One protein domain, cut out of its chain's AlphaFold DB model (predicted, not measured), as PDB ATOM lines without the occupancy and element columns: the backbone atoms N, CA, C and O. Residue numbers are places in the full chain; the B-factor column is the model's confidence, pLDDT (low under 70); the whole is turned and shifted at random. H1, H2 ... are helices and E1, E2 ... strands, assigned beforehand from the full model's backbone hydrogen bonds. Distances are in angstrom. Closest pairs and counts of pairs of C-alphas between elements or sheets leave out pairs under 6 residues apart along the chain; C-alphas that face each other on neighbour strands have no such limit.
ATOM      1  N   ASP A 289       8.458 -56.217  40.690       93.56
ATOM      2  CA  ASP A 289       7.908 -57.360  39.955       93.56
ATOM      3  C   ASP A 289       6.741 -56.961  39.048       93.56
ATOM      4  O   ASP A 289       6.634 -57.470  37.933       93.56
ATOM      5  N   TYR A 290       5.909 -56.022  39.507       94.31
ATOM      6  CA  TYR A 290       4.729 -55.514  38.811       94.31
ATOM      7  C   TYR A 290       4.648 -53.986  38.907       94.31
ATOM      8  O   TYR A 290       5.047 -53.404  39.914       94.31
ATOM      9  N   LEU A 291       4.082 -53.336  37.886       94.00
ATOM     10  CA  LEU A 291       3.919 -51.881  37.827       94.00
ATOM     11  C   LEU A 291       2.457 -51.470  37.608       94.00
ATOM     12  O   LEU A 291       1.889 -51.690  36.539       94.00
ATOM     13  N   ILE A 292       1.866 -50.779  38.584       93.44
ATOM     14  CA  ILE A 292       0.605 -50.053  38.388       93.44
ATOM     15  C   ILE A 292       0.939 -48.581  38.149       93.44
ATOM     16  O   ILE A 292       1.343 -47.871  39.068       93.44
ATOM     17  N   LEU A 293       0.762 -48.114  36.914       92.88
ATOM     18  CA  LEU A 293       0.935 -46.709  36.563       92.88
ATOM     19  C   LEU A 293      -0.379 -45.957  36.805       92.88
ATOM     20  O   LEU A 293      -1.328 -46.111  36.036       92.88
ATOM     21  N   SER A 294      -0.418 -45.121  37.842       92.94
ATOM     22  CA  SER A 294      -1.507 -44.162  38.059       92.94
ATOM     23  C   SER A 294      -1.165 -42.814  37.421       92.94
ATOM     24  O   SER A 294      -0.072 -42.297  37.651       92.94
ATOM     25  N   ALA A 295      -2.070 -42.234  36.628       90.62
ATOM     26  CA  ALA A 295      -1.830 -40.959  35.943       90.62
ATOM     27  C   ALA A 295      -3.055 -40.033  35.931       90.62
ATOM     28  O   ALA A 295      -4.168 -40.467  35.622       90.62
ATOM     29  N   GLY A 296      -2.821 -38.747  36.212       89.00
ATOM     30  CA  GLY A 296      -3.820 -37.675  36.157       89.00
ATOM     31  C   GLY A 296      -3.493 -36.589  35.128       89.00
ATOM     32  O   GLY A 296      -2.529 -36.707  34.368       89.00
ATOM     33  N   ALA A 297      -4.290 -35.515  35.112       83.38
ATOM     34  CA  ALA A 297      -4.230 -34.472  34.080       83.38
ATOM     35  C   ALA A 297      -2.857 -33.781  33.978       83.38
ATOM     36  O   ALA A 297      -2.460 -33.381  32.889       83.38
ATOM     37  N   GLY A 298      -2.093 -33.729  35.077       82.12
ATOM     38  CA  GLY A 298      -0.720 -33.213  35.096       82.12
ATOM     39  C   GLY A 298       0.228 -33.908  34.109       82.12
ATOM     40  O   GLY A 298       1.127 -33.262  33.577       82.12
ATOM     41  N   LEU A 299       0.002 -35.191  33.791       90.56
ATOM     42  CA  LEU A 299       0.795 -35.900  32.781       90.56
ATOM     43  C   LEU A 299       0.549 -35.315  31.383       90.56
ATOM     44  O   LEU A 299       1.501 -34.988  30.679       90.56
ATOM     45  N   SER A 300      -0.713 -35.093  31.016       92.56
ATOM     46  CA  SER A 300      -1.094 -34.471  29.743       92.56
ATOM     47  C   SER A 300      -0.671 -32.995  29.697       92.56
ATOM     48  O   SER A 300      -0.086 -32.559  28.705       92.56
ATOM     49  N   ALA A 301      -0.838 -32.256  30.799       86.12
ATOM     50  CA  ALA A 301      -0.391 -30.868  30.938       86.12
ATOM     51  C   ALA A 301       1.128 -30.710  30.747       86.12
ATOM     52  O   ALA A 301       1.561 -29.800  30.046       86.12
ATOM     53  N   SER A 302       1.940 -31.649  31.253       83.50
ATOM     54  CA  SER A 302       3.397 -31.663  31.025       83.50
ATOM     55  C   SER A 302       3.803 -31.867  29.555       83.50
ATOM     56  O   SER A 302       4.946 -31.615  29.183       83.50
ATOM     57  N   THR A 303       2.856 -32.271  28.701       88.94
ATOM     58  CA  THR A 303       3.003 -32.356  27.236       88.94
ATOM     59  C   THR A 303       2.353 -31.181  26.492       88.94
ATOM     60  O   THR A 303       2.116 -31.237  25.286       88.94
ATOM     61  N   GLY A 304       2.021 -30.116  27.223       87.81
ATOM     62  CA  GLY A 304       1.334 -28.928  26.730       87.81
ATOM     63  C   GLY A 304      -0.190 -29.045  26.673       87.81
ATOM     64  O   GLY A 304      -0.829 -28.019  26.473       87.81
ATOM     65  N   LEU A 305      -0.794 -30.229  26.867       92.19
ATOM     66  CA  LEU A 305      -2.255 -30.407  26.887       92.19
ATOM     67  C   LEU A 305      -2.818 -30.051  28.270       92.19
ATOM     68  O   LEU A 305      -3.368 -30.889  28.987       92.19
ATOM     69  N   ASP A 306      -2.625 -28.799  28.673       88.88
ATOM     70  CA  ASP A 306      -3.146 -28.276  29.929       88.88
ATOM     71  C   ASP A 306      -4.568 -27.733  29.746       88.88
ATOM     72  O   ASP A 306      -4.813 -26.753  29.041       88.88
ATOM     73  N   TYR A 307      -5.519 -28.372  30.425       85.75
ATOM     74  CA  TYR A 307      -6.927 -27.986  30.414       85.75
ATOM     75  C   TYR A 307      -7.222 -26.725  31.246       85.75
ATOM     76  O   TYR A 307      -8.300 -26.147  31.090       85.75
ATOM     77  N   THR A 308      -6.290 -26.281  32.097       81.69
ATOM     78  CA  THR A 308      -6.366 -25.012  32.843       81.69
ATOM     79  C   THR A 308      -5.738 -23.833  32.088       81.69
ATOM     80  O   THR A 308      -6.060 -22.683  32.383       81.69
ATOM     81  N   SER A 309      -4.915 -24.097  31.065       82.81
ATOM     82  CA  SER A 309      -4.183 -23.065  30.325       82.81
ATOM     83  C   SER A 309      -5.104 -22.163  29.502       82.81
ATOM     84  O   SER A 309      -5.780 -22.594  28.559       82.81
ATOM     85  N   ALA A 310      -5.060 -20.868  29.820       83.50
ATOM     86  CA  ALA A 310      -5.754 -19.838  29.059       83.50
ATOM     87  C   ALA A 310      -5.141 -19.616  27.667       83.50
ATOM     88  O   ALA A 310      -5.861 -19.275  26.728       83.50
ATOM     89  N   ASP A 311      -3.840 -19.857  27.498       84.75
ATOM     90  CA  ASP A 311      -3.146 -19.701  26.217       84.75
ATOM     91  C   ASP A 311      -3.470 -20.842  25.254       84.75
ATOM     92  O   ASP A 311      -3.773 -20.596  24.083       84.75
ATOM     93  N   LEU A 312      -3.510 -22.086  25.748       90.25
ATOM     94  CA  LEU A 312      -3.976 -23.233  24.968       90.25
ATOM     95  C   LEU A 312      -5.411 -23.011  24.487       90.25
ATOM     96  O   LEU A 312      -5.700 -23.157  23.297       90.25
ATOM     97  N   PHE A 313      -6.300 -22.602  25.393       92.56
ATOM     98  CA  PHE A 313      -7.683 -22.297  25.048       92.56
ATOM     99  C   PHE A 313      -7.778 -21.145  24.041       92.56
ATOM    100  O   PHE A 313      -8.499 -21.235  23.051       92.56
ATOM    101  N   SER A 314      -6.990 -20.086  24.237       91.44
ATOM    102  CA  SER A 314      -6.923 -18.938  23.328       91.44
ATOM    103  C   SER A 314      -6.468 -19.303  21.922       91.44
ATOM    104  O   SER A 314      -6.957 -18.720  20.958       91.44
ATOM    105  N   LYS A 315      -5.530 -20.244  21.814       93.75
ATOM    106  CA  LYS A 315      -4.946 -20.702  20.557       93.75
ATOM    107  C   LYS A 315      -5.866 -21.658  19.799       93.75
ATOM    108  O   LYS A 315      -5.923 -21.589  18.576       93.75
ATOM    109  N   HIS A 316      -6.559 -22.550  20.507       95.19
ATOM    110  CA  HIS A 316      -7.297 -23.657  19.893       95.19
ATOM    111  C   HIS A 316      -8.826 -23.489  19.899       95.19
ATOM    112  O   HIS A 316      -9.487 -24.029  19.017       95.19
ATOM    113  N   LEU A 317      -9.399 -22.724  20.836       94.56
ATOM    114  CA  LEU A 317     -10.843 -22.457  20.952       94.56
ATOM    115  C   LEU A 317     -11.199 -20.947  21.069       94.56
ATOM    116  O   LEU A 317     -12.082 -20.584  21.859       94.56
ATOM    117  N   PRO A 318     -10.571 -20.026  20.299       93.38
ATOM    118  CA  PRO A 318     -10.819 -18.582  20.415       93.38
ATOM    119  C   PRO A 318     -12.292 -18.179  20.236       93.38
ATOM    120  O   PRO A 318     -12.744 -17.225  20.874       93.38
ATOM    121  N   GLY A 319     -13.063 -18.916  19.426       90.19
ATOM    122  CA  GLY A 319     -14.477 -18.647  19.145       90.19
ATOM    123  C   GLY A 319     -15.405 -18.750  20.362       90.19
ATOM    124  O   GLY A 319     -16.539 -18.260  20.308       90.19
ATOM    125  N   TYR A 320     -14.928 -19.336  21.467       90.75
ATOM    126  CA  TYR A 320     -15.685 -19.557  22.702       90.75
ATOM    127  C   TYR A 320     -15.381 -18.548  23.815       90.75
ATOM    128  O   TYR A 320     -16.165 -18.448  24.758       90.75
ATOM    129  N   LYS A 321     -14.341 -17.707  23.678       87.81
ATOM    130  CA  LYS A 321     -14.048 -16.618  24.635       87.81
ATOM    131  C   LYS A 321     -15.240 -15.686  24.873       87.81
ATOM    132  O   LYS A 321     -15.449 -15.204  25.982       87.81
ATOM    133  N   LYS A 322     -16.057 -15.470  23.836       85.88
ATOM    134  CA  LYS A 322     -17.289 -14.659  23.882       85.88
ATOM    135  C   LYS A 322     -18.360 -15.191  24.854       85.88
ATOM    136  O   LYS A 322     -19.297 -14.464  25.156       85.88
ATOM    137  N   TYR A 323     -18.226 -16.432  25.335       84.00
ATOM    138  CA  TYR A 323     -19.099 -17.049  26.341       84.00
ATOM    139  C   TYR A 323     -18.522 -17.007  27.766       84.00
ATOM    140  O   TYR A 323     -19.115 -17.568  28.681       84.00
ATOM    141  N   GLY A 324     -17.377 -16.345  27.971       82.88
ATOM    142  CA  GLY A 324     -16.719 -16.226  29.276       82.88
ATOM    143  C   GLY A 324     -15.792 -17.391  29.639       82.88
ATOM    144  O   GLY A 324     -15.092 -17.303  30.644       82.88
ATOM    145  N   SER A 325     -15.732 -18.448  28.821       82.12
ATOM    146  CA  SER A 325     -14.747 -19.523  28.969       82.12
ATOM    147  C   SER A 325     -13.329 -18.999  28.730       82.12
ATOM    148  O   SER A 325     -13.062 -18.317  27.737       82.12
ATOM    149  N   ARG A 326     -12.419 -19.330  29.646       83.12
ATOM    150  CA  ARG A 326     -11.000 -18.954  29.631       83.12
ATOM    151  C   ARG A 326     -10.101 -20.171  29.450       83.12
ATOM    152  O   ARG A 326      -9.064 -20.027  28.821       83.12
ATOM    153  N   CYS A 327     -10.494 -21.337  29.961       86.44
ATOM    154  CA  CYS A 327      -9.773 -22.605  29.849       86.44
ATOM    155  C   CYS A 327     -10.690 -23.752  29.378       86.44
ATOM    156  O   CYS A 327     -11.912 -23.597  29.315       86.44
ATOM    157  N   LEU A 328     -10.121 -24.927  29.065       85.62
ATOM    158  CA  LEU A 328     -10.913 -26.097  28.654       85.62
ATOM    159  C   LEU A 328     -11.819 -26.618  29.777       85.62
ATOM    160  O   LEU A 328     -12.867 -27.195  29.481       85.62
ATOM    161  N   TYR A 329     -11.436 -26.441  31.048       82.06
ATOM    162  CA  TYR A 329     -12.251 -26.904  32.172       82.06
ATOM    163  C   TYR A 329     -13.509 -26.058  32.434       82.06
ATOM    164  O   TYR A 329     -14.484 -26.603  32.948       82.06
ATOM    165  N   ASP A 330     -13.549 -24.785  32.017       78.00
ATOM    166  CA  ASP A 330     -14.697 -23.886  32.258       78.00
ATOM    167  C   ASP A 330     -16.005 -24.371  31.597       78.00
ATOM    168  O   ASP A 330     -17.088 -23.877  31.908       78.00
ATOM    169  N   VAL A 331     -15.919 -25.328  30.668       76.25
ATOM    170  CA  VAL A 331     -17.074 -25.902  29.970       76.25
ATOM    171  C   VAL A 331     -17.814 -26.973  30.782       76.25
ATOM    172  O   VAL A 331     -18.991 -27.244  30.527       76.25
ATOM    173  N   PHE A 332     -17.153 -27.627  31.743       70.62
ATOM    174  CA  PHE A 332     -17.759 -28.738  32.475       70.62
ATOM    175  C   PHE A 332     -18.780 -28.197  33.477       70.62
ATOM    176  O   PHE A 332     -18.441 -27.497  34.424       70.62
ATOM    177  N   GLY A 333     -20.055 -28.514  33.244       64.62
ATOM    178  CA  GLY A 333     -21.170 -27.925  33.988       64.62
ATOM    179  C   GLY A 333     -21.655 -26.577  33.438       64.62
ATOM    180  O   GLY A 333     -22.586 -26.009  34.004       64.62
ATOM    181  N   PHE A 334     -21.105 -26.077  32.324       72.50
ATOM    182  CA  PHE A 334     -21.614 -24.869  31.672       72.50
ATOM    183  C   PHE A 334     -22.984 -25.134  31.026       72.50
ATOM    184  O   PHE A 334     -23.109 -25.950  30.110       72.50
ATOM    185  N   GLN A 335     -24.016 -24.439  31.514       72.25
ATOM    186  CA  GLN A 335     -25.410 -24.600  31.072       72.25
ATOM    187  C   GLN A 335     -25.904 -23.461  30.166       72.25
ATOM    188  O   GLN A 335     -26.875 -23.642  29.438       72.25
ATOM    189  N   SER A 336     -25.235 -22.305  30.168       81.12
ATOM    190  CA  SER A 336     -25.685 -21.075  29.494       81.12
ATOM    191  C   SER A 336     -25.359 -21.036  27.993       81.12
ATOM    192  O   SER A 336     -24.929 -20.009  27.462       81.12
ATOM    193  N   TRP A 337     -25.529 -22.158  27.293       84.81
ATOM    194  CA  TRP A 337     -25.342 -22.227  25.843       84.81
ATOM    195  C   TRP A 337     -26.455 -21.460  25.114       84.81
ATOM    196  O   TRP A 337     -27.626 -21.631  25.448       84.81
ATOM    197  N   PRO A 338     -26.141 -20.663  24.075       88.50
ATOM    198  CA  PRO A 338     -27.167 -19.958  23.302       88.50
ATOM    199  C   PRO A 338     -27.978 -20.898  22.395       88.50
ATOM    200  O   PRO A 338     -29.061 -20.531  21.945       88.50
ATOM    201  N   SER A 339     -27.447 -22.084  22.089       91.12
ATOM    202  CA  SER A 339     -28.133 -23.153  21.366       91.12
ATOM    203  C   SER A 339     -27.413 -24.489  21.551       91.12
ATOM    204  O   SER A 339     -26.219 -24.538  21.862       91.12
ATOM    205  N   GLU A 340     -28.122 -25.578  21.262       89.38
ATOM    206  CA  GLU A 340     -27.539 -26.919  21.207       89.38
ATOM    207  C   GLU A 340     -26.458 -27.040  20.128       89.38
ATOM    208  O   GLU A 340     -25.446 -27.701  20.347       89.38
ATOM    209  N   GLN A 341     -26.602 -26.340  18.996       93.06
ATOM    210  CA  GLN A 341     -25.543 -26.256  17.993       93.06
ATOM    211  C   GLN A 341     -24.272 -25.640  18.586       93.06
ATOM    212  O   GLN A 341     -23.200 -26.177  18.336       93.06
ATOM    213  N   ALA A 342     -24.349 -24.581  19.402       90.75
ATOM    214  CA  ALA A 342     -23.163 -23.991  20.034       90.75
ATOM    215  C   ALA A 342     -22.491 -24.957  21.032       90.75
ATOM    216  O   ALA A 342     -21.267 -25.106  21.002       90.75
ATOM    217  N   ARG A 343     -23.284 -25.680  21.839       90.81
ATOM    218  CA  ARG A 343     -22.794 -26.736  22.745       90.81
ATOM    219  C   ARG A 343     -22.067 -27.846  21.986       90.81
ATOM    220  O   ARG A 343     -20.943 -28.212  22.327       90.81
ATOM    221  N   TRP A 344     -22.692 -28.364  20.931       93.06
ATOM    222  CA  TRP A 344     -22.107 -29.406  20.090       93.06
ATOM    223  C   TRP A 344     -20.894 -28.929  19.306       93.06
ATOM    224  O   TRP A 344     -19.936 -29.682  19.167       93.06
ATOM    225  N   SER A 345     -20.894 -27.676  18.859       94.69
ATOM    226  CA  SER A 345     -19.737 -27.071  18.203       94.69
ATOM    227  C   SER A 345     -18.520 -27.095  19.124       94.69
ATOM    228  O   SER A 345     -17.444 -27.500  18.683       94.69
ATOM    229  N   TYR A 346     -18.683 -26.755  20.411       94.00
ATOM    230  CA  TYR A 346     -17.586 -26.854  21.374       94.00
ATOM    231  C   TYR A 346     -17.089 -28.294  21.480       94.00
ATOM    232  O   TYR A 346     -15.897 -28.535  21.311       94.00
ATOM    233  N   PHE A 347     -17.987 -29.256  21.737       92.69
ATOM    234  CA  PHE A 347     -17.594 -30.661  21.894       92.69
ATOM    235  C   PHE A 347     -16.871 -31.190  20.650       92.69
ATOM    236  O   PHE A 347     -15.868 -31.879  20.792       92.69
ATOM    237  N   MET A 348     -17.298 -30.815  19.442       95.25
ATOM    238  CA  MET A 348     -16.623 -31.218  18.205       95.25
ATOM    239  C   MET A 348     -15.228 -30.595  18.076       95.25
ATOM    240  O   MET A 348     -14.273 -31.329  17.845       95.25
ATOM    241  N   ASN A 349     -15.065 -29.286  18.305       96.00
ATOM    242  CA  ASN A 349     -13.734 -28.658  18.275       96.00
ATOM    243  C   ASN A 349     -12.808 -29.198  19.382       96.00
ATOM    244  O   ASN A 349     -11.610 -29.351  19.164       96.00
ATOM    245  N   HIS A 350     -13.347 -29.511  20.563       94.69
ATOM    246  CA  HIS A 350     -12.596 -30.109  21.669       94.69
ATOM    247  C   HIS A 350     -12.133 -31.531  21.336       94.69
ATOM    248  O   HIS A 350     -10.970 -31.862  21.554       94.69
ATOM    249  N   LEU A 351     -13.001 -32.348  20.735       94.94
ATOM    250  CA  LEU A 351     -12.648 -33.681  20.247       94.94
ATOM    251  C   LEU A 351     -11.610 -33.634  19.119       94.94
ATOM    252  O   LEU A 351     -10.667 -34.421  19.150       94.94
ATOM    253  N   ILE A 352     -11.734 -32.693  18.178       96.12
ATOM    254  CA  ILE A 352     -10.738 -32.430  17.124       96.12
ATOM    255  C   ILE A 352      -9.385 -32.061  17.749       96.12
ATOM    256  O   ILE A 352      -8.376 -32.683  17.431       96.12
ATOM    257  N   LEU A 353      -9.365 -31.132  18.712       95.56
ATOM    258  CA  LEU A 353      -8.155 -30.734  19.439       95.56
ATOM    259  C   LEU A 353      -7.447 -31.924  20.107       95.56
ATOM    260  O   LEU A 353      -6.224 -32.025  20.041       95.56
ATOM    261  N   ILE A 354      -8.198 -32.829  20.739       93.88
ATOM    262  CA  ILE A 354      -7.637 -34.026  21.382       93.88
ATOM    263  C   ILE A 354      -7.138 -35.024  20.327       93.88
ATOM    264  O   ILE A 354      -6.016 -35.522  20.438       93.88
ATOM    265  N   ARG A 355      -7.953 -35.305  19.299       93.44
ATOM    266  CA  ARG A 355      -7.644 -36.215  18.179       93.44
ATOM    267  C   ARG A 355      -6.345 -35.821  17.480       93.44
ATOM    268  O   ARG A 355      -5.507 -36.687  17.223       93.44
ATOM    269  N   ASP A 356      -6.173 -34.525  17.245       93.50
ATOM    270  CA  ASP A 356      -5.056 -33.955  16.492       93.50
ATOM    271  C   ASP A 356      -3.910 -33.487  17.396       93.50
ATOM    272  O   ASP A 356      -2.894 -32.995  16.901       93.50
ATOM    273  N   TRP A 357      -4.027 -33.678  18.718       94.94
ATOM    274  CA  TRP A 357      -2.949 -33.351  19.647       94.94
ATOM    275  C   TRP A 357      -1.666 -34.091  19.236       94.94
ATOM    276  O   TRP A 357      -1.727 -35.316  19.057       94.94
ATOM    277  N   PRO A 358      -0.525 -33.397  19.060       90.94
ATOM    278  CA  PRO A 358       0.672 -33.995  18.480       90.94
ATOM    279  C   PRO A 358       1.216 -35.147  19.329       90.94
ATOM    280  O   PRO A 358       1.004 -35.197  20.542       90.94
ATOM    281  N   GLN A 359       1.938 -36.061  18.677       87.75
ATOM    282  CA  GLN A 359       2.668 -37.142  19.341       87.75
ATOM    283  C   GLN A 359       3.720 -36.568  20.302       87.75
ATOM    284  O   GLN A 359       4.409 -35.601  19.984       87.75
ATOM    285  N   GLN A 360       3.826 -37.177  21.478       90.69
ATOM    286  CA  GLN A 360       4.565 -36.688  22.633       90.69
ATOM    287  C   GLN A 360       5.677 -37.657  23.006       90.69
ATOM    288  O   GLN A 360       5.434 -38.819  23.351       90.69
ATOM    289  N   GLU A 361       6.907 -37.149  23.014       87.81
ATOM    290  CA  GLU A 361       8.089 -37.937  23.365       87.81
ATOM    291  C   GLU A 361       7.987 -38.518  24.785       87.81
ATOM    292  O   GLU A 361       8.420 -39.640  25.030       87.81
ATOM    293  N   LEU A 362       7.332 -37.803  25.707       89.06
ATOM    294  CA  LEU A 362       7.095 -38.245  27.083       89.06
ATOM    295  C   LEU A 362       6.314 -39.566  27.145       89.06
ATOM    296  O   LEU A 362       6.771 -40.517  27.780       89.06
ATOM    297  N   TYR A 363       5.162 -39.654  26.471       93.75
ATOM    298  CA  TYR A 363       4.346 -40.874  26.466       93.75
ATOM    299  C   TYR A 363       5.045 -42.017  25.722       93.75
ATOM    300  O   TYR A 363       4.965 -43.163  26.160       93.75
ATOM    301  N   PHE A 364       5.781 -41.711  24.649       89.69
ATOM    302  CA  PHE A 364       6.582 -42.697  23.921       89.69
ATOM    303  C   PHE A 364       7.734 -43.264  24.770       89.69
ATOM    304  O   PHE A 364       7.913 -44.478  24.848       89.69
ATOM    305  N   ASN A 365       8.488 -42.407  25.462       88.94
ATOM    306  CA  ASN A 365       9.584 -42.811  26.345       88.94
ATOM    307  C   ASN A 365       9.066 -43.588  27.568       88.94
ATOM    308  O   ASN A 365       9.693 -44.566  27.990       88.94
ATOM    309  N   LEU A 366       7.897 -43.214  28.096       91.62
ATOM    310  CA  LEU A 366       7.205 -43.955  29.150       91.62
ATOM    311  C   LEU A 366       6.767 -45.343  28.661       91.62
ATOM    312  O   LEU A 366       7.072 -46.337  29.319       91.62
ATOM    313  N   TRP A 367       6.140 -45.433  27.480       92.19
ATOM    314  CA  TRP A 367       5.784 -46.713  26.858       92.19
ATOM    315  C   TRP A 367       7.013 -47.600  26.664       92.19
ATOM    316  O   TRP A 367       7.030 -48.744  27.114       92.19
ATOM    317  N   ARG A 368       8.077 -47.065  26.053       89.75
ATOM    318  CA  ARG A 368       9.340 -47.773  25.808       89.75
ATOM    319  C   ARG A 368       9.964 -48.308  27.098       89.75
ATOM    320  O   ARG A 368      10.432 -49.443  27.124       89.75
ATOM    321  N   THR A 369       9.956 -47.518  28.168       87.44
ATOM    322  CA  THR A 369      10.496 -47.926  29.476       87.44
ATOM    323  C   THR A 369       9.675 -49.061  30.091       87.44
ATOM    324  O   THR A 369      10.245 -50.047  30.558       87.44
ATOM    325  N   ILE A 370       8.342 -48.952  30.060       90.38
ATOM    326  CA  ILE A 370       7.436 -49.952  30.639       90.38
ATOM    327  C   ILE A 370       7.482 -51.254  29.835       90.38
ATOM    328  O   ILE A 370       7.725 -52.312  30.410       90.38
ATOM    329  N   SER A 371       7.323 -51.184  28.513       89.00
ATOM    330  CA  SER A 371       7.374 -52.351  27.621       89.00
ATOM    331  C   SER A 371       8.681 -53.135  27.749       89.00
ATOM    332  O   SER A 371       8.639 -54.346  27.923       89.00
ATOM    333  N   THR A 372       9.836 -52.462  27.786       88.94
ATOM    334  CA  THR A 372      11.150 -53.129  27.896       88.94
ATOM    335  C   THR A 372      11.319 -53.950  29.189       88.94
ATOM    336  O   THR A 372      12.128 -54.874  29.218       88.94
ATOM    337  N   ARG A 373      10.598 -53.620  30.275       87.62
ATOM    338  CA  ARG A 373      10.788 -54.227  31.612       87.62
ATOM    339  C   ARG A 373       9.583 -55.020  32.138       87.62
ATOM    340  O   ARG A 373       9.763 -55.879  33.009       87.62
ATOM    341  N   PHE A 374       8.380 -54.720  31.661       92.12
ATOM    342  CA  PHE A 374       7.125 -55.263  32.182       92.12
ATOM    343  C   PHE A 374       6.185 -55.820  31.112       92.12
ATOM    344  O   PHE A 374       5.235 -56.492  31.504       92.12
ATOM    345  N   ALA A 375       6.399 -55.581  29.812       84.62
ATOM    346  CA  ALA A 375       5.696 -56.384  28.809       84.62
ATOM    347  C   ALA A 375       6.273 -57.806  28.809       84.62
ATOM    348  O   ALA A 375       7.473 -57.995  29.020       84.62
ATOM    349  N   GLY A 376       5.399 -58.789  28.622       78.12
ATOM    350  CA  GLY A 376       5.752 -60.206  28.606       78.12
ATOM    351  C   GLY A 376       5.306 -60.857  27.306       78.12
ATOM    352  O   GLY A 376       4.377 -60.389  26.645       78.12
ATOM    353  N   ASP A 377       5.946 -61.963  26.935       74.38
ATOM    354  CA  ASP A 377       5.474 -62.757  25.804       74.38
ATOM    355  C   ASP A 377       4.079 -63.339  26.096       74.38
ATOM    356  O   ASP A 377       3.730 -63.657  27.234       74.38
ATOM    357  N   ALA A 378       3.269 -63.484  25.045       64.56
ATOM    358  CA  ALA A 378       1.969 -64.164  25.072       64.56
ATOM    359  C   ALA A 378       0.953 -63.684  26.143       64.56
ATOM    360  O   ALA A 378       0.029 -64.422  26.485       64.56
ATOM    361  N   GLY A 379       1.067 -62.438  26.619       65.38
ATOM    362  CA  GLY A 379       0.093 -61.806  27.520       65.38
ATOM    363  C   GLY A 379       0.483 -61.772  29.000       65.38
ATOM    364  O   GLY A 379      -0.294 -61.252  29.803       65.38
ATOM    365  N   ASP A 380       1.680 -62.234  29.372       80.69
ATOM    366  CA  ASP A 380       2.218 -62.119  30.740       80.69
ATOM    367  C   ASP A 380       2.777 -60.711  31.051       80.69
ATOM    368  O   ASP A 380       3.837 -60.548  31.657       80.69
ATOM    369  N   ASP A 381       2.098 -59.643  30.607       86.31
ATOM    370  CA  ASP A 381       2.533 -58.295  30.979       86.31
ATOM    371  C   ASP A 381       2.263 -58.036  32.462       86.31
ATOM    372  O   ASP A 381       1.129 -58.097  32.956       86.31
ATOM    373  N   ARG A 382       3.320 -57.638  33.158       93.19
ATOM    374  CA  ARG A 382       3.345 -57.334  34.587       93.19
ATOM    375  C   ARG A 382       3.070 -55.856  34.861       93.19
ATOM    376  O   ARG A 382       3.576 -55.290  35.826       93.19
ATOM    377  N   TYR A 383       2.272 -55.206  34.015       94.31
ATOM    378  CA  TYR A 383       1.846 -53.826  34.232       94.31
ATOM    379  C   TYR A 383       0.359 -53.592  33.942       94.31
ATOM    380  O   TYR A 383      -0.299 -54.345  33.215       94.31
ATOM    381  N   LEU A 384      -0.154 -52.503  34.514       94.62
ATOM    382  CA  LEU A 384      -1.470 -51.939  34.234       94.62
ATOM    383  C   LEU A 384      -1.393 -50.411  34.328       94.62
ATOM    384  O   LEU A 384      -0.833 -49.874  35.281       94.62
ATOM    385  N   VAL A 385      -1.992 -49.704  33.373       95.69
ATOM    386  CA  VAL A 385      -2.223 -48.257  33.471       95.69
ATOM    387  C   VAL A 385      -3.626 -48.017  34.016       95.69
ATOM    388  O   VAL A 385      -4.596 -48.591  33.525       95.69
ATOM    389  N   ARG A 386      -3.758 -47.130  35.003       94.31
ATOM    390  CA  ARG A 386      -5.038 -46.603  35.484       94.31
ATOM    391  C   ARG A 386      -4.981 -45.083  35.441       94.31
ATOM    392  O   ARG A 386      -4.157 -44.480  36.116       94.31
ATOM    393  N   THR A 387      -5.850 -44.448  34.664       93.12
ATOM    394  CA  THR A 387      -5.813 -42.990  34.503       93.12
ATOM    395  C   THR A 387      -7.180 -42.342  34.661       93.12
ATOM    396  O   THR A 387      -8.198 -42.876  34.228       93.12
ATOM    397  N   SER A 388      -7.206 -41.167  35.289       87.81
ATOM    398  CA  SER A 388      -8.385 -40.296  35.290       87.81
ATOM    399  C   SER A 388      -8.563 -39.537  33.970       87.81
ATOM    400  O   SER A 388      -9.547 -38.820  33.821       87.81
ATOM    401  N   ASN A 389      -7.615 -39.643  33.037       91.31
ATOM    402  CA  ASN A 389      -7.615 -38.865  31.807       91.31
ATOM    403  C   ASN A 389      -8.444 -39.578  30.735       91.31
ATOM    404  O   ASN A 389      -8.263 -40.766  30.474       91.31
ATOM    405  N   ALA A 390      -9.315 -38.818  30.077       90.25
ATOM    406  CA  ALA A 390     -10.145 -39.294  28.973       90.25
ATOM    407  C   ALA A 390      -9.538 -38.993  27.581       90.25
ATOM    408  O   ALA A 390     -10.112 -39.391  26.572       90.25
ATOM    409  N   ASP A 391      -8.375 -38.325  27.511       92.62
ATOM    410  CA  ASP A 391      -7.691 -37.892  26.270       92.62
ATOM    411  C   ASP A 391      -7.175 -39.024  25.363       92.62
ATOM    412  O   ASP A 391      -6.890 -38.802  24.185       92.62
ATOM    413  N   GLY A 392      -7.056 -40.242  25.892       92.81
ATOM    414  CA  GLY A 392      -6.584 -41.400  25.141       92.81
ATOM    415  C   GLY A 392      -5.107 -41.368  24.750       92.81
ATOM    416  O   GLY A 392      -4.690 -42.215  23.956       92.81
ATOM    417  N   LEU A 393      -4.302 -40.452  25.304       94.88
ATOM    418  CA  LEU A 393      -2.893 -40.312  24.934       94.88
ATOM    419  C   LEU A 393      -2.122 -41.622  25.142       94.88
ATOM    420  O   LEU A 393      -1.371 -42.004  24.253       94.88
ATOM    421  N   PHE A 394      -2.373 -42.385  26.210       95.12
ATOM    422  CA  PHE A 394      -1.750 -43.705  26.398       95.12
ATOM    423  C   PHE A 394      -1.904 -44.627  25.177       95.12
ATOM    424  O   PHE A 394      -0.909 -45.072  24.608       95.12
ATOM    425  N   VAL A 395      -3.137 -44.874  24.726       93.38
ATOM    426  CA  VAL A 395      -3.394 -45.788  23.599       93.38
ATOM    427  C   VAL A 395      -2.813 -45.228  22.295       93.38
ATOM    428  O   VAL A 395      -2.196 -45.962  21.525       93.38
ATOM    429  N   ARG A 396      -2.902 -43.905  22.087       91.94
ATOM    430  CA  ARG A 396      -2.319 -43.211  20.922       91.94
ATOM    431  C   ARG A 396      -0.782 -43.255  20.861       91.94
ATOM    432  O   ARG A 396      -0.236 -42.982  19.795       91.94
ATOM    433  N   HIS A 397      -0.104 -43.613  21.954       93.62
ATOM    434  CA  HIS A 397       1.359 -43.761  22.036       93.62
ATOM    435  C   HIS A 397       1.812 -45.225  22.214       93.62
ATOM    436  O   HIS A 397       2.941 -45.483  22.624       93.62
ATOM    437  N   GLY A 398       0.947 -46.189  21.880       90.75
ATOM    438  CA  GLY A 398       1.310 -47.605  21.754       90.75
ATOM    439  C   GLY A 398       0.961 -48.497  22.945       90.75
ATOM    440  O   GLY A 398       1.175 -49.703  22.856       90.75
ATOM    441  N   PHE A 399       0.382 -47.962  24.025       92.94
ATOM    442  CA  PHE A 399      -0.130 -48.809  25.105       92.94
ATOM    443  C   PHE A 399      -1.344 -49.626  24.611       92.94
ATOM    444  O   PHE A 399      -2.312 -49.034  24.125       92.94
ATOM    445  N   PRO A 400      -1.364 -50.964  24.768       91.62
ATOM    446  CA  PRO A 400      -2.531 -51.783  24.449       91.62
ATOM    447  C   PRO A 400      -3.762 -51.329  25.240       91.62
ATOM    448  O   PRO A 400      -3.693 -51.189  26.461       91.62
ATOM    449  N   ALA A 401      -4.908 -51.153  24.576       91.25
ATOM    450  CA  ALA A 401      -6.144 -50.709  25.231       91.25
ATOM    451  C   ALA A 401      -6.595 -51.652  26.369       91.25
ATOM    452  O   ALA A 401      -7.089 -51.193  27.393       91.25
ATOM    453  N   SER A 402      -6.328 -52.958  26.248       91.94
ATOM    454  CA  SER A 402      -6.548 -53.963  27.303       91.94
ATOM    455  C   SER A 402      -5.728 -53.734  28.583       91.94
ATOM    456  O   SER A 402      -6.052 -54.296  29.626       91.94
ATOM    457  N   ARG A 403      -4.676 -52.907  28.521       93.12
ATOM    458  CA  ARG A 403      -3.793 -52.541  29.638       93.12
ATOM    459  C   ARG A 403      -4.024 -51.115  30.148       93.12
ATOM    460  O   ARG A 403      -3.255 -50.658  30.993       93.12
ATOM    461  N   VAL A 404      -5.061 -50.413  29.676       93.81
ATOM    462  CA  VAL A 404      -5.391 -49.039  30.091       93.81
ATOM    463  C   VAL A 404      -6.811 -48.973  30.658       93.81
ATOM    464  O   VAL A 404      -7.799 -49.061  29.938       93.81
ATOM    465  N   SER A 405      -6.917 -48.775  31.970       92.75
ATOM    466  CA  SER A 405      -8.176 -48.548  32.682       92.75
ATOM    467  C   SER A 405      -8.467 -47.048  32.786       92.75
ATOM    468  O   SER A 405      -7.722 -46.316  33.442       92.75
ATOM    469  N   THR A 406      -9.569 -46.599  32.183       88.94
ATOM    470  CA  THR A 406     -10.049 -45.205  32.210       88.94
ATOM    471  C   THR A 406     -11.362 -45.088  33.008       88.94
ATOM    472  O   THR A 406     -12.430 -44.914  32.419       88.94
ATOM    473  N   PRO A 407     -11.345 -45.207  34.354       83.56
ATOM    474  CA  PRO A 407     -12.553 -45.155  35.193       83.56
ATOM    475  C   PRO A 407     -13.383 -43.872  35.043       83.56
ATOM    476  O   PRO A 407     -14.568 -43.885  35.359       83.56
ATOM    477  N   GLN A 408     -12.778 -42.777  34.575       79.31
ATOM    478  CA  GLN A 408     -13.459 -41.498  34.369       79.31
ATOM    479  C   GLN A 408     -14.147 -41.371  33.000       79.31
ATOM    480  O   GLN A 408     -14.702 -40.314  32.727       79.31
ATOM    481  N   GLY A 409     -14.138 -42.412  32.158       85.19
ATOM    482  CA  GLY A 409     -14.608 -42.361  30.769       85.19
ATOM    483  C   GLY A 409     -13.488 -42.050  29.771       85.19
ATOM    484  O   GLY A 409     -12.309 -42.045  30.127       85.19
ATOM    485  N   HIS A 410     -13.845 -41.852  28.501       87.50
ATOM    486  CA  HIS A 410     -12.888 -41.711  27.403       87.50
ATOM    487  C   HIS A 410     -13.490 -40.934  26.221       87.50
ATOM    488  O   HIS A 410     -14.566 -41.271  25.733       87.50
ATOM    489  N   TYR A 411     -12.787 -39.918  25.715       91.25
ATOM    490  CA  TYR A 411     -13.346 -38.960  24.754       91.25
ATOM    491  C   TYR A 411     -13.554 -39.513  23.336       91.25
ATOM    492  O   TYR A 411     -14.360 -38.953  22.600       91.25
ATOM    493  N   ALA A 412     -12.935 -40.637  22.948       90.31
ATOM    494  CA  ALA A 412     -13.318 -41.327  21.706       90.31
ATOM    495  C   ALA A 412     -14.729 -41.958  21.770       90.31
ATOM    496  O   ALA A 412     -15.181 -42.550  20.794       90.31
ATOM    497  N   GLN A 413     -15.445 -41.830  22.893       91.75
ATOM    498  CA  GLN A 413     -16.835 -42.245  23.030       91.75
ATOM    499  C   GLN A 413     -17.746 -41.085  23.453       91.75
ATOM    500  O   GLN A 413     -17.395 -40.225  24.262       91.75
ATOM    501  N   LEU A 414     -18.967 -41.109  22.929       92.38
ATOM    502  CA  LEU A 414     -20.121 -40.358  23.411       92.38
ATOM    503  C   LEU A 414     -21.054 -41.312  24.158       92.38
ATOM    504  O   LEU A 414     -21.148 -42.484  23.806       92.38
ATOM    505  N   GLN A 415     -21.795 -40.819  25.144       91.50
ATOM    506  CA  GLN A 415     -22.787 -41.602  25.884       91.50
ATOM    507  C   GLN A 415     -24.155 -40.918  25.867       91.50
ATOM    508  O   GLN A 415     -24.256 -39.691  25.831       91.50
ATOM    509  N   CYS A 416     -25.225 -41.707  25.924       87.19
ATOM    510  CA  CYS A 416     -26.570 -41.195  26.173       87.19
ATOM    511  C   CYS A 416     -26.645 -40.548  27.562       87.19
ATOM    512  O   CYS A 416     -26.394 -41.225  28.560       87.19
ATOM    513  N   ILE A 417     -27.111 -39.296  27.655       83.94
ATOM    514  CA  ILE A 417     -27.218 -38.580  28.936       83.94
ATOM    515  C   ILE A 417     -28.078 -39.336  29.962       83.94
ATOM    516  O   ILE A 417     -27.712 -39.413  31.128       83.94
ATOM    517  N   ARG A 418     -29.170 -39.988  29.525       84.38
ATOM    518  CA  ARG A 418     -30.037 -40.815  30.392       84.38
ATOM    519  C   ARG A 418     -29.474 -42.198  30.746       84.38
ATOM    520  O   ARG A 418     -30.144 -42.925  31.471       84.38
ATOM    521  N   LYS A 419     -28.323 -42.604  30.190       85.06
ATOM    522  CA  LYS A 419     -27.739 -43.956  30.347       85.06
ATOM    523  C   LYS A 419     -28.765 -45.082  30.101       85.06
ATOM    524  O   LYS A 419     -28.846 -46.045  30.854       85.06
ATOM    525  N   CYS A 420     -29.581 -44.934  29.050       88.19
ATOM    526  CA  CYS A 420     -30.780 -45.753  28.803       88.19
ATOM    527  C   CYS A 420     -30.529 -47.251  28.516       88.19
ATOM    528  O   CYS A 420     -31.477 -48.030  28.494       88.19
ATOM    529  N   GLY A 421     -29.275 -47.651  28.313       84.69
ATOM    530  CA  GLY A 421     -28.833 -49.032  28.148       84.69
ATOM    531  C   GLY A 421     -27.311 -49.111  28.267       84.69
ATOM    532  O   GLY A 421     -26.634 -48.088  28.137       84.69
ATOM    533  N   LYS A 422     -26.766 -50.312  28.507       82.88
ATOM    534  CA  LYS A 422     -25.307 -50.530  28.589       82.88
ATOM    535  C   LYS A 422     -24.611 -50.179  27.265       82.88
ATOM    536  O   LYS A 422     -23.549 -49.570  27.281       82.88
ATOM    537  N   ASP A 423     -25.272 -50.469  26.148       88.31
ATOM    538  CA  ASP A 423     -24.783 -50.228  24.784       88.31
ATOM    539  C   ASP A 423     -25.144 -48.830  24.245       88.31
ATOM    540  O   ASP A 423     -24.965 -48.544  23.065       88.31
ATOM    541  N   ALA A 424     -25.655 -47.923  25.090       91.31
ATOM    542  CA  ALA A 424     -25.994 -46.548  24.706       91.31
ATOM    543  C   ALA A 424     -24.753 -45.625  24.676       91.31
ATOM    544  O   ALA A 424     -24.780 -44.502  25.197       91.31
ATOM    545  N   VAL A 425     -23.673 -46.137  24.083       90.94
ATOM    546  CA  VAL A 425     -22.340 -45.542  23.956       90.94
ATOM    547  C   VAL A 425     -21.907 -45.660  22.493       90.94
ATOM    548  O   VAL A 425     -22.083 -46.707  21.876       90.94
ATOM    549  N   TYR A 426     -21.362 -44.588  21.926       93.62
ATOM    550  CA  TYR A 426     -21.164 -44.437  20.483       93.62
ATOM    551  C   TYR A 426     -19.767 -43.894  20.179       93.62
ATOM    552  O   TYR A 426     -19.265 -43.053  20.919       93.62
ATOM    553  N   ASP A 427     -19.149 -44.341  19.086       94.31
ATOM    554  CA  ASP A 427     -17.843 -43.838  18.644       94.31
ATOM    555  C   ASP A 427     -17.929 -42.356  18.249       94.31
ATOM    556  O   ASP A 427     -18.647 -41.977  17.320       94.31
ATOM    557  N   ALA A 428     -17.175 -41.513  18.956       94.88
ATOM    558  CA  ALA A 428     -17.137 -40.076  18.735       94.88
ATOM    559  C   ALA A 428     -16.553 -39.706  17.361       94.88
ATOM    560  O   ALA A 428     -16.954 -38.685  16.796       94.88
ATOM    561  N   ALA A 429     -15.663 -40.527  16.789       94.44
ATOM    562  CA  ALA A 429     -15.010 -40.237  15.512       94.44
ATOM    563  C   ALA A 429     -16.016 -40.103  14.359       94.44
ATOM    564  O   ALA A 429     -15.866 -39.224  13.510       94.44
ATOM    565  N   SER A 430     -17.088 -40.903  14.375       95.25
ATOM    566  CA  SER A 430     -18.170 -40.830  13.382       95.25
ATOM    567  C   SER A 430     -18.927 -39.495  13.430       95.25
ATOM    568  O   SER A 430     -19.287 -38.946  12.389       95.25
ATOM    569  N   TYR A 431     -19.134 -38.932  14.625       95.44
ATOM    570  CA  TYR A 431     -19.805 -37.638  14.793       95.44
ATOM    571  C   TYR A 431     -18.878 -36.463  14.477       95.44
ATOM    572  O   TYR A 431     -19.320 -35.503  13.851       95.44
ATOM    573  N   VAL A 432     -17.595 -36.562  14.841       96.31
ATOM    574  CA  VAL A 432     -16.577 -35.572  14.459       96.31
ATOM    575  C   VAL A 432     -16.464 -35.491  12.939       96.31
ATOM    576  O   VAL A 432     -16.590 -34.401  12.392       96.31
ATOM    577  N   ALA A 433     -16.338 -36.626  12.244       96.75
ATOM    578  CA  ALA A 433     -16.258 -36.665  10.782       96.75
ATOM    579  C   ALA A 433     -17.506 -36.081  10.086       96.75
ATOM    580  O   ALA A 433     -17.394 -35.503   9.007       96.75
ATOM    581  N   ALA A 434     -18.688 -36.204  10.703       96.00
ATOM    582  CA  ALA A 434     -19.923 -35.606  10.199       96.00
ATOM    583  C   ALA A 434     -20.043 -34.097  10.492       96.00
ATOM    584  O   ALA A 434     -20.699 -33.383   9.740       96.00
ATOM    585  N   ALA A 435     -19.444 -33.605  11.580       96.62
ATOM    586  CA  ALA A 435     -19.548 -32.212  12.017       96.62
ATOM    587  C   ALA A 435     -18.436 -31.310  11.458       96.62
ATOM    588  O   ALA A 435     -18.689 -30.162  11.102       96.62
ATOM    589  N   GLU A 436     -17.210 -31.825  11.368       97.00
ATOM    590  CA  GLU A 436     -16.001 -31.077  11.010       97.00
ATOM    591  C   GLU A 436     -16.087 -30.322   9.667       97.00
ATOM    592  O   GLU A 436     -15.741 -29.140   9.660       97.00
ATOM    593  N   PRO A 437     -16.643 -30.882   8.568       97.69
ATOM    594  CA  PRO A 437     -16.808 -30.147   7.305       97.69
ATOM    595  C   PRO A 437     -17.783 -28.959   7.376       97.69
ATOM    596  O   PRO A 437     -17.841 -28.159   6.445       97.69
ATOM    597  N   HIS A 438     -18.574 -28.864   8.449       97.44
ATOM    598  CA  HIS A 438     -19.586 -27.829   8.666       97.44
ATOM    599  C   HIS A 438     -19.195 -26.818   9.754       97.44
ATOM    600  O   HIS A 438     -19.962 -25.891  10.011       97.44
ATOM    601  N   LEU A 439     -18.036 -26.976  10.404       96.56
ATOM    602  CA  LEU A 439     -17.534 -25.998  11.366       96.56
ATOM    603  C   LEU A 439     -16.986 -24.770  10.633       96.56
ATOM    604  O   LEU A 439     -16.048 -24.864   9.844       96.56
ATOM    605  N   ASP A 440     -17.543 -23.597  10.928       95.75
ATOM    606  CA  ASP A 440     -16.986 -22.332  10.454       95.75
ATOM    607  C   ASP A 440     -15.591 -22.104  11.082       95.75
ATOM    608  O   ASP A 440     -15.469 -22.131  12.309       95.75
ATOM    609  N   PRO A 441     -14.524 -21.865  10.296       91.25
ATOM    610  CA  PRO A 441     -13.148 -21.870  10.802       91.25
ATOM    611  C   PRO A 441     -12.774 -20.640  11.645       91.25
ATOM    612  O   PRO A 441     -11.714 -20.633  12.265       91.25
ATOM    613  N   ILE A 442     -13.607 -19.591  11.671       89.81
ATOM    614  CA  ILE A 442     -13.342 -18.342  12.405       89.81
ATOM    615  C   ILE A 442     -14.107 -18.338  13.729       89.81
ATOM    616  O   ILE A 442     -13.555 -18.083  14.797       89.81
ATOM    617  N   THR A 443     -15.405 -18.614  13.659       92.94
ATOM    618  CA  THR A 443     -16.311 -18.651  14.808       92.94
ATOM    619  C   THR A 443     -16.274 -19.989  15.531       92.94
ATOM    620  O   THR A 443     -16.652 -20.036  16.700       92.94
ATOM    621  N   GLN A 444     -15.825 -21.058  14.866       95.38
ATOM    622  CA  GLN A 444     -15.804 -22.445  15.339       95.38
ATOM    623  C   GLN A 444     -17.194 -23.048  15.573       95.38
ATOM    624  O   GLN A 444     -17.323 -23.966  16.380       95.38
ATOM    625  N   HIS A 445     -18.237 -22.524  14.920       95.56
ATOM    626  CA  HIS A 445     -19.630 -22.944  15.118       95.56
ATOM    627  C   HIS A 445     -20.184 -23.740  13.931       95.56
ATOM    628  O   HIS A 445     -19.901 -23.443  12.773       95.56
ATOM    629  N   LEU A 446     -21.026 -24.726  14.244       96.25
ATOM    630  CA  LEU A 446     -21.914 -25.414  13.313       96.25
ATOM    631  C   LEU A 446     -23.074 -24.485  12.915       96.25
ATOM    632  O   LEU A 446     -23.550 -23.704  13.749       96.25
ATOM    633  N   PRO A 447     -23.587 -24.576  11.677       95.62
ATOM    634  CA  PRO A 447     -24.718 -23.771  11.242       95.62
ATOM    635  C   PRO A 447     -26.007 -24.182  11.966       95.62
ATOM    636  O   PRO A 447     -26.179 -25.328  12.377       95.62
ATOM    637  N   SER A 448     -26.969 -23.263  12.060       93.25
ATOM    638  CA  SER A 448     -28.248 -23.481  12.761       93.25
ATOM    639  C   SER A 448     -29.097 -24.633  12.207       93.25
ATOM    640  O   SER A 448     -29.924 -25.178  12.932       93.25
ATOM    641  N   HIS A 449     -28.890 -25.021  10.945       93.25
ATOM    642  CA  HIS A 449     -29.554 -26.160  10.307       93.25
ATOM    643  C   HIS A 449     -28.823 -27.501  10.515       93.25
ATOM    644  O   HIS A 449     -29.306 -28.532  10.048       93.25
ATOM    645  N   PHE A 450     -27.664 -27.516  11.185       96.44
ATOM    646  CA  PHE A 450     -26.973 -28.760  11.511       96.44
ATOM    647  C   PHE A 450     -27.800 -29.569  12.518       96.44
ATOM    648  O   PHE A 450     -28.237 -29.051  13.553       96.44
ATOM    649  N   THR A 451     -28.009 -30.851  12.213       94.06
ATOM    650  CA  THR A 451     -28.773 -31.764  13.072       94.06
ATOM    651  C   THR A 451     -27.873 -32.269  14.192       94.06
ATOM    652  O   THR A 451     -26.958 -33.056  13.955       94.06
ATOM    653  N   VAL A 452     -28.118 -31.802  15.416       92.69
ATOM    654  CA  VAL A 452     -27.359 -32.236  16.595       92.69
ATOM    655  C   VAL A 452     -27.632 -33.713  16.920       92.69
ATOM    656  O   VAL A 452     -28.772 -34.166  16.784       92.69
ATOM    657  N   PRO A 453     -26.616 -34.493  17.331       92.31
ATOM    658  CA  PRO A 453     -26.778 -35.926  17.523       92.31
ATOM    659  C   PRO A 453     -27.495 -36.275  18.834       92.31
ATOM    660  O   PRO A 453     -27.196 -35.750  19.910       92.31
ATOM    661  N   VAL A 454     -28.413 -37.234  18.731       94.19
ATOM    662  CA  VAL A 454     -29.224 -37.774  19.830       94.19
ATOM    663  C   VAL A 454     -29.076 -39.293  19.915       94.19
ATOM    664  O   VAL A 454     -28.701 -39.958  18.952       94.19
ATOM    665  N   CYS A 455     -29.385 -39.855  21.080       93.00
ATOM    666  CA  CYS A 455     -29.378 -41.288  21.336       93.00
ATOM    667  C   CYS A 455     -30.445 -42.013  20.485       93.00
ATOM    668  O   CYS A 455     -31.633 -41.781  20.726       93.00
ATOM    669  N   PRO A 456     -30.080 -42.933  19.568       92.69
ATOM    670  CA  PRO A 456     -31.044 -43.675  18.746       92.69
ATOM    671  C   PRO A 456     -32.050 -44.518  19.549       92.69
ATOM    672  O   PRO A 456     -33.149 -44.762  19.060       92.69
ATOM    673  N   TYR A 457     -31.724 -44.939  20.777       92.56
ATOM    674  CA  TYR A 457     -32.629 -45.751  21.604       92.56
ATOM    675  C   TYR A 457     -33.732 -44.953  22.314       92.56
ATOM    676  O   TYR A 457     -34.806 -45.492  22.570       92.56
ATOM    677  N   CYS A 458     -33.480 -43.693  22.687       92.56
ATOM    678  CA  CYS A 458     -34.397 -42.920  23.542       92.56
ATOM    679  C   CYS A 458     -34.514 -41.428  23.181       92.56
ATOM    680  O   CYS A 458     -35.006 -40.634  23.988       92.56
ATOM    681  N   ASN A 459     -34.009 -41.035  22.008       93.12
ATOM    682  CA  ASN A 459     -34.056 -39.683  21.440       93.12
ATOM    683  C   ASN A 459     -33.661 -38.569  22.434       93.12
ATOM    684  O   ASN A 459     -34.287 -37.514  22.503       93.12
ATOM    685  N   SER A 460     -32.665 -38.849  23.274       88.88
ATOM    686  CA  SER A 460     -32.150 -37.937  24.302       88.88
ATOM    687  C   SER A 460     -30.716 -37.547  23.993       88.88
ATOM    688  O   SER A 460     -30.036 -38.277  23.274       88.88
ATOM    689  N   ASP A 461     -30.251 -36.439  24.557       88.81
ATOM    690  CA  ASP A 461     -28.946 -35.877  24.214       88.81
ATOM    691  C   ASP A 461     -27.795 -36.867  24.402       88.81
ATOM    692  O   ASP A 461     -27.762 -37.670  25.345       88.81
ATOM    693  N   LEU A 462     -26.820 -36.767  23.503       89.00
ATOM    694  CA  LEU A 462     -25.500 -37.326  23.734       89.00
ATOM    695  C   LEU A 462     -24.617 -36.308  24.477       89.00
ATOM    696  O   LEU A 462     -24.782 -35.086  24.388       89.00
ATOM    697  N   VAL A 463     -23.670 -36.844  25.233       87.06
ATOM    698  CA  VAL A 463     -22.630 -36.110  25.963       87.06
ATOM    699  C   VAL A 463     -21.304 -36.847  25.794       87.06
ATOM    700  O   VAL A 463     -21.297 -38.026  25.437       87.06
ATOM    701  N   LEU A 464     -20.177 -36.172  26.036       86.31
ATOM    702  CA  LEU A 464     -18.869 -36.838  26.079       86.31
ATOM    703  C   LEU A 464     -18.911 -37.988  27.100       86.31
ATOM    704  O   LEU A 464     -19.497 -37.829  28.175       86.31
ATOM    705  N   CYS A 465     -18.317 -39.141  26.783       82.06
ATOM    706  CA  CYS A 465     -18.267 -40.254  27.725       82.06
ATOM    707  C   CYS A 465     -17.337 -39.904  28.890       82.06
ATOM    708  O   CYS A 465     -16.112 -39.966  28.776       82.06
ATOM    709  N   GLY A 466     -17.944 -39.521  30.014       66.81
ATOM    710  CA  GLY A 466     -17.242 -39.171  31.236       66.81
ATOM    711  C   GLY A 466     -18.087 -39.397  32.488       66.81
ATOM    712  O   GLY A 466     -19.318 -39.272  32.456       66.81
ATOM    713  N   TYR A 467     -17.436 -39.714  33.607       46.94
ATOM    714  CA  TYR A 467     -18.099 -39.770  34.912       46.94
ATOM    715  C   TYR A 467     -18.482 -38.343  35.340       46.94
ATOM    716  O   TYR A 467     -17.661 -37.432  35.298       46.94
ATOM    717  N   GLY A 468     -19.751 -38.120  35.691       47.66
ATOM    718  CA  GLY A 468     -20.280 -36.785  36.021       47.66
ATOM    719  C   GLY A 468     -20.540 -35.851  34.825       47.66
ATOM    720  O   GLY A 468     -21.116 -34.779  35.014       47.66
ATOM    721  N   VAL A 469     -20.195 -36.238  33.590       40.56
ATOM    722  CA  VAL A 469     -20.527 -35.449  32.390       40.56
ATOM    723  C   VAL A 469     -21.987 -35.710  32.010       40.56
ATOM    724  O   VAL A 469     -22.296 -36.577  31.195       40.56
ATOM    725  N   GLY A 470     -22.888 -34.964  32.650       36.59
ATOM    726  CA  GLY A 470     -24.337 -35.101  32.510       36.59
ATOM    727  C   GLY A 470     -24.972 -35.907  33.648       36.59
ATOM    728  O   GLY A 470     -24.520 -37.000  33.983       36.59
ATOM    729  N   ILE A 471     -26.074 -35.362  34.173       28.69
ATOM    730  CA  ILE A 471     -26.809 -35.758  35.388       28.69
ATOM    731  C   ILE A 471     -26.184 -35.263  36.702       28.69
ATOM    732  O   ILE A 471     -25.203 -35.783  37.225       28.69
ATOM    733  N   GLN A 472     -26.898 -34.291  37.269       34.28
ATOM    734  CA  GLN A 472     -27.081 -34.045  38.695       34.28
ATOM    735  C   GLN A 472     -27.512 -35.350  39.391       34.28
ATOM    736  O   GLN A 472     -28.695 -35.682  39.421       34.28
ATOM    737  N   GLY A 473     -26.536 -36.116  39.877       27.41
ATOM    738  CA  GLY A 473     -26.737 -37.415  40.512       27.41
ATOM    739  C   GLY A 473     -25.674 -37.650  41.575       27.41
ATOM    740  O   GLY A 473     -24.544 -37.993  41.248       27.41
ATOM    741  N   ASP A 474     -26.069 -37.410  42.821       31.58
ATOM    742  CA  ASP A 474     -25.500 -37.947  44.055       31.58
ATOM    743  C   ASP A 474     -23.961 -37.935  44.197       31.58
ATOM    744  O   ASP A 474     -23.237 -38.898  43.966       31.58
ATOM    745  N   ILE A 475     -23.489 -36.818  44.762       34.44
ATOM    746  CA  ILE A 475     -22.146 -36.608  45.328       34.44
ATOM    747  C   ILE A 475     -21.791 -37.415  46.624       34.44
ATOM    748  O   ILE A 475     -20.597 -37.419  46.949       34.44
ATOM    749  N   PRO A 476     -22.687 -38.111  47.378       28.09
ATOM    750  CA  PRO A 476     -22.318 -38.811  48.621       28.09
ATOM    751  C   PRO A 476     -21.124 -39.773  48.527       28.09
ATOM    752  O   PRO A 476     -20.300 -39.794  49.441       28.09
ATOM    753  N   ASP A 477     -20.980 -40.517  47.426       32.91
ATOM    754  CA  ASP A 477     -19.973 -41.585  47.309       32.91
ATOM    755  C   ASP A 477     -18.523 -41.075  47.378       32.91
ATOM    756  O   ASP A 477     -17.634 -41.759  47.892       32.91
ATOM    757  N   ILE A 478     -18.269 -39.843  46.921       34.19
ATOM    758  CA  ILE A 478     -16.929 -39.237  46.977       34.19
ATOM    759  C   ILE A 478     -16.565 -38.868  48.423       34.19
ATOM    760  O   ILE A 478     -15.412 -39.008  48.820       34.19
ATOM    761  N   LEU A 479     -17.537 -38.443  49.236       29.94
ATOM    762  CA  LEU A 479     -17.312 -38.124  50.649       29.94
ATOM    763  C   LEU A 479     -17.246 -39.384  51.524       29.94
ATOM    764  O   LEU A 479     -16.432 -39.424  52.445       29.94
ATOM    765  N   ALA A 480     -18.009 -40.435  51.209       30.31
ATOM    766  CA  ALA A 480     -17.920 -41.722  51.903       30.31
ATOM    767  C   ALA A 480     -16.507 -42.337  51.812       30.31
ATOM    768  O   ALA A 480     -15.971 -42.809  52.815       30.31
ATOM    769  N   ALA A 481     -15.866 -42.247  50.641       31.92
ATOM    770  CA  ALA A 481     -14.493 -42.714  50.431       31.92
ATOM    771  C   ALA A 481     -13.417 -41.858  51.136       31.92
ATOM    772  O   ALA A 481     -12.332 -42.359  51.421       31.92
ATOM    773  N   ILE A 482     -13.698 -40.580  51.422       32.72
ATOM    774  CA  ILE A 482     -12.755 -39.639  52.059       32.72
ATOM    775  C   ILE A 482     -12.897 -39.653  53.593       32.72
ATOM    776  O   ILE A 482     -11.901 -39.505  54.297       32.72
TER     777      ILE A 482
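Overview. This is residues 289 to 482 of the 497 residues of the protein "ADP-ribose 1''-phosphate phosphatase" of Aureobasidium pullulans (UniProt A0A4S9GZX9). An elongated body has a small twisted sheet, E4 E3 E5, towards one end, with H5 and H8 packed over one face, and a parallel strand pair, E1 E2, with H6 beside it at the other end. A tail, residues 473 to 482 with H9, sticks out free. The printed part has 194 residues with nine named helices and five strands, in the order E1 H1 H2 H3 H4 H5 H6 E2 H7 E3 E4 H8 E5 H9; the class is mixed, and E4 E3 E5 is antiparallel. It is compact, with a radius of gyration of the C-alphas of 18.1 A, and spans 56 by 36 by 34 A.

Along the chain. Find C-alpha 409 at (-14.608, -42.361, 30.769), where E3, residues 409 to 416, begins; E4 is 425 to 427 and E5 462 to 466. H5, 340 to 355, starts at (-27.539, -26.919, 21.207) and runs 22.2 A; H8, 428 to 438, runs 16.0 A. Look earlier for E1, 291 to 295, H1, 297 to 301, H2, 310 to 316, H3, 318 to 323, and H4, 328 to 331. H6, 361 to 374, runs 19.5 A; E2 is 383 to 387, H7 393 to 396. H9, 476 to 482, ends at (-12.755, -39.639, 52.059).

Arrangement. Inner strand E3 bends by 116 degrees at residue 412; N 414 and O 426 of E4 are 2.8 A apart, N 415 and O 463 of E5 2.9 A, within hydrogen-bond range. E3 and E4 form a hairpin. H5 and H8 are on the same face, two layers, at heights of 9.3 A and 12.4 A over the sheet; H8 stands up from it. E4, H8, E5 are a split strand-helix-strand unit, two strands running the same way with E3 between, and a right-handed crossover. H5 touches H8 with residues 348 to 352 alone, closest C-alphas Met 348 and Val 432, 5.7 A. H2 and H3 are close to H5 but not clearly touching; H4 is near it. E1, H1 to H6, E2 are a strand-helix-strand unit with parallel neighbour strands; N 386 and O 293 are 2.8 A apart. H7 is close to H1 and H6 but not clearly touching. Every O i to N i+4 pair is within range in H1, H2, H5 and H9; in H6 9 of 10, H8 5 of 7, H3 0 of 2 with 2 of 3 O i to N i+3.

Size, cuts and confidence. C-alphas 289 and 449 are farthest apart, 57.1 A. The printed part has no cut; the links H7 to E3 and H8 to E5 are long. Confidence is under 70 at residue 333, 378 to 379 and 466 to 482.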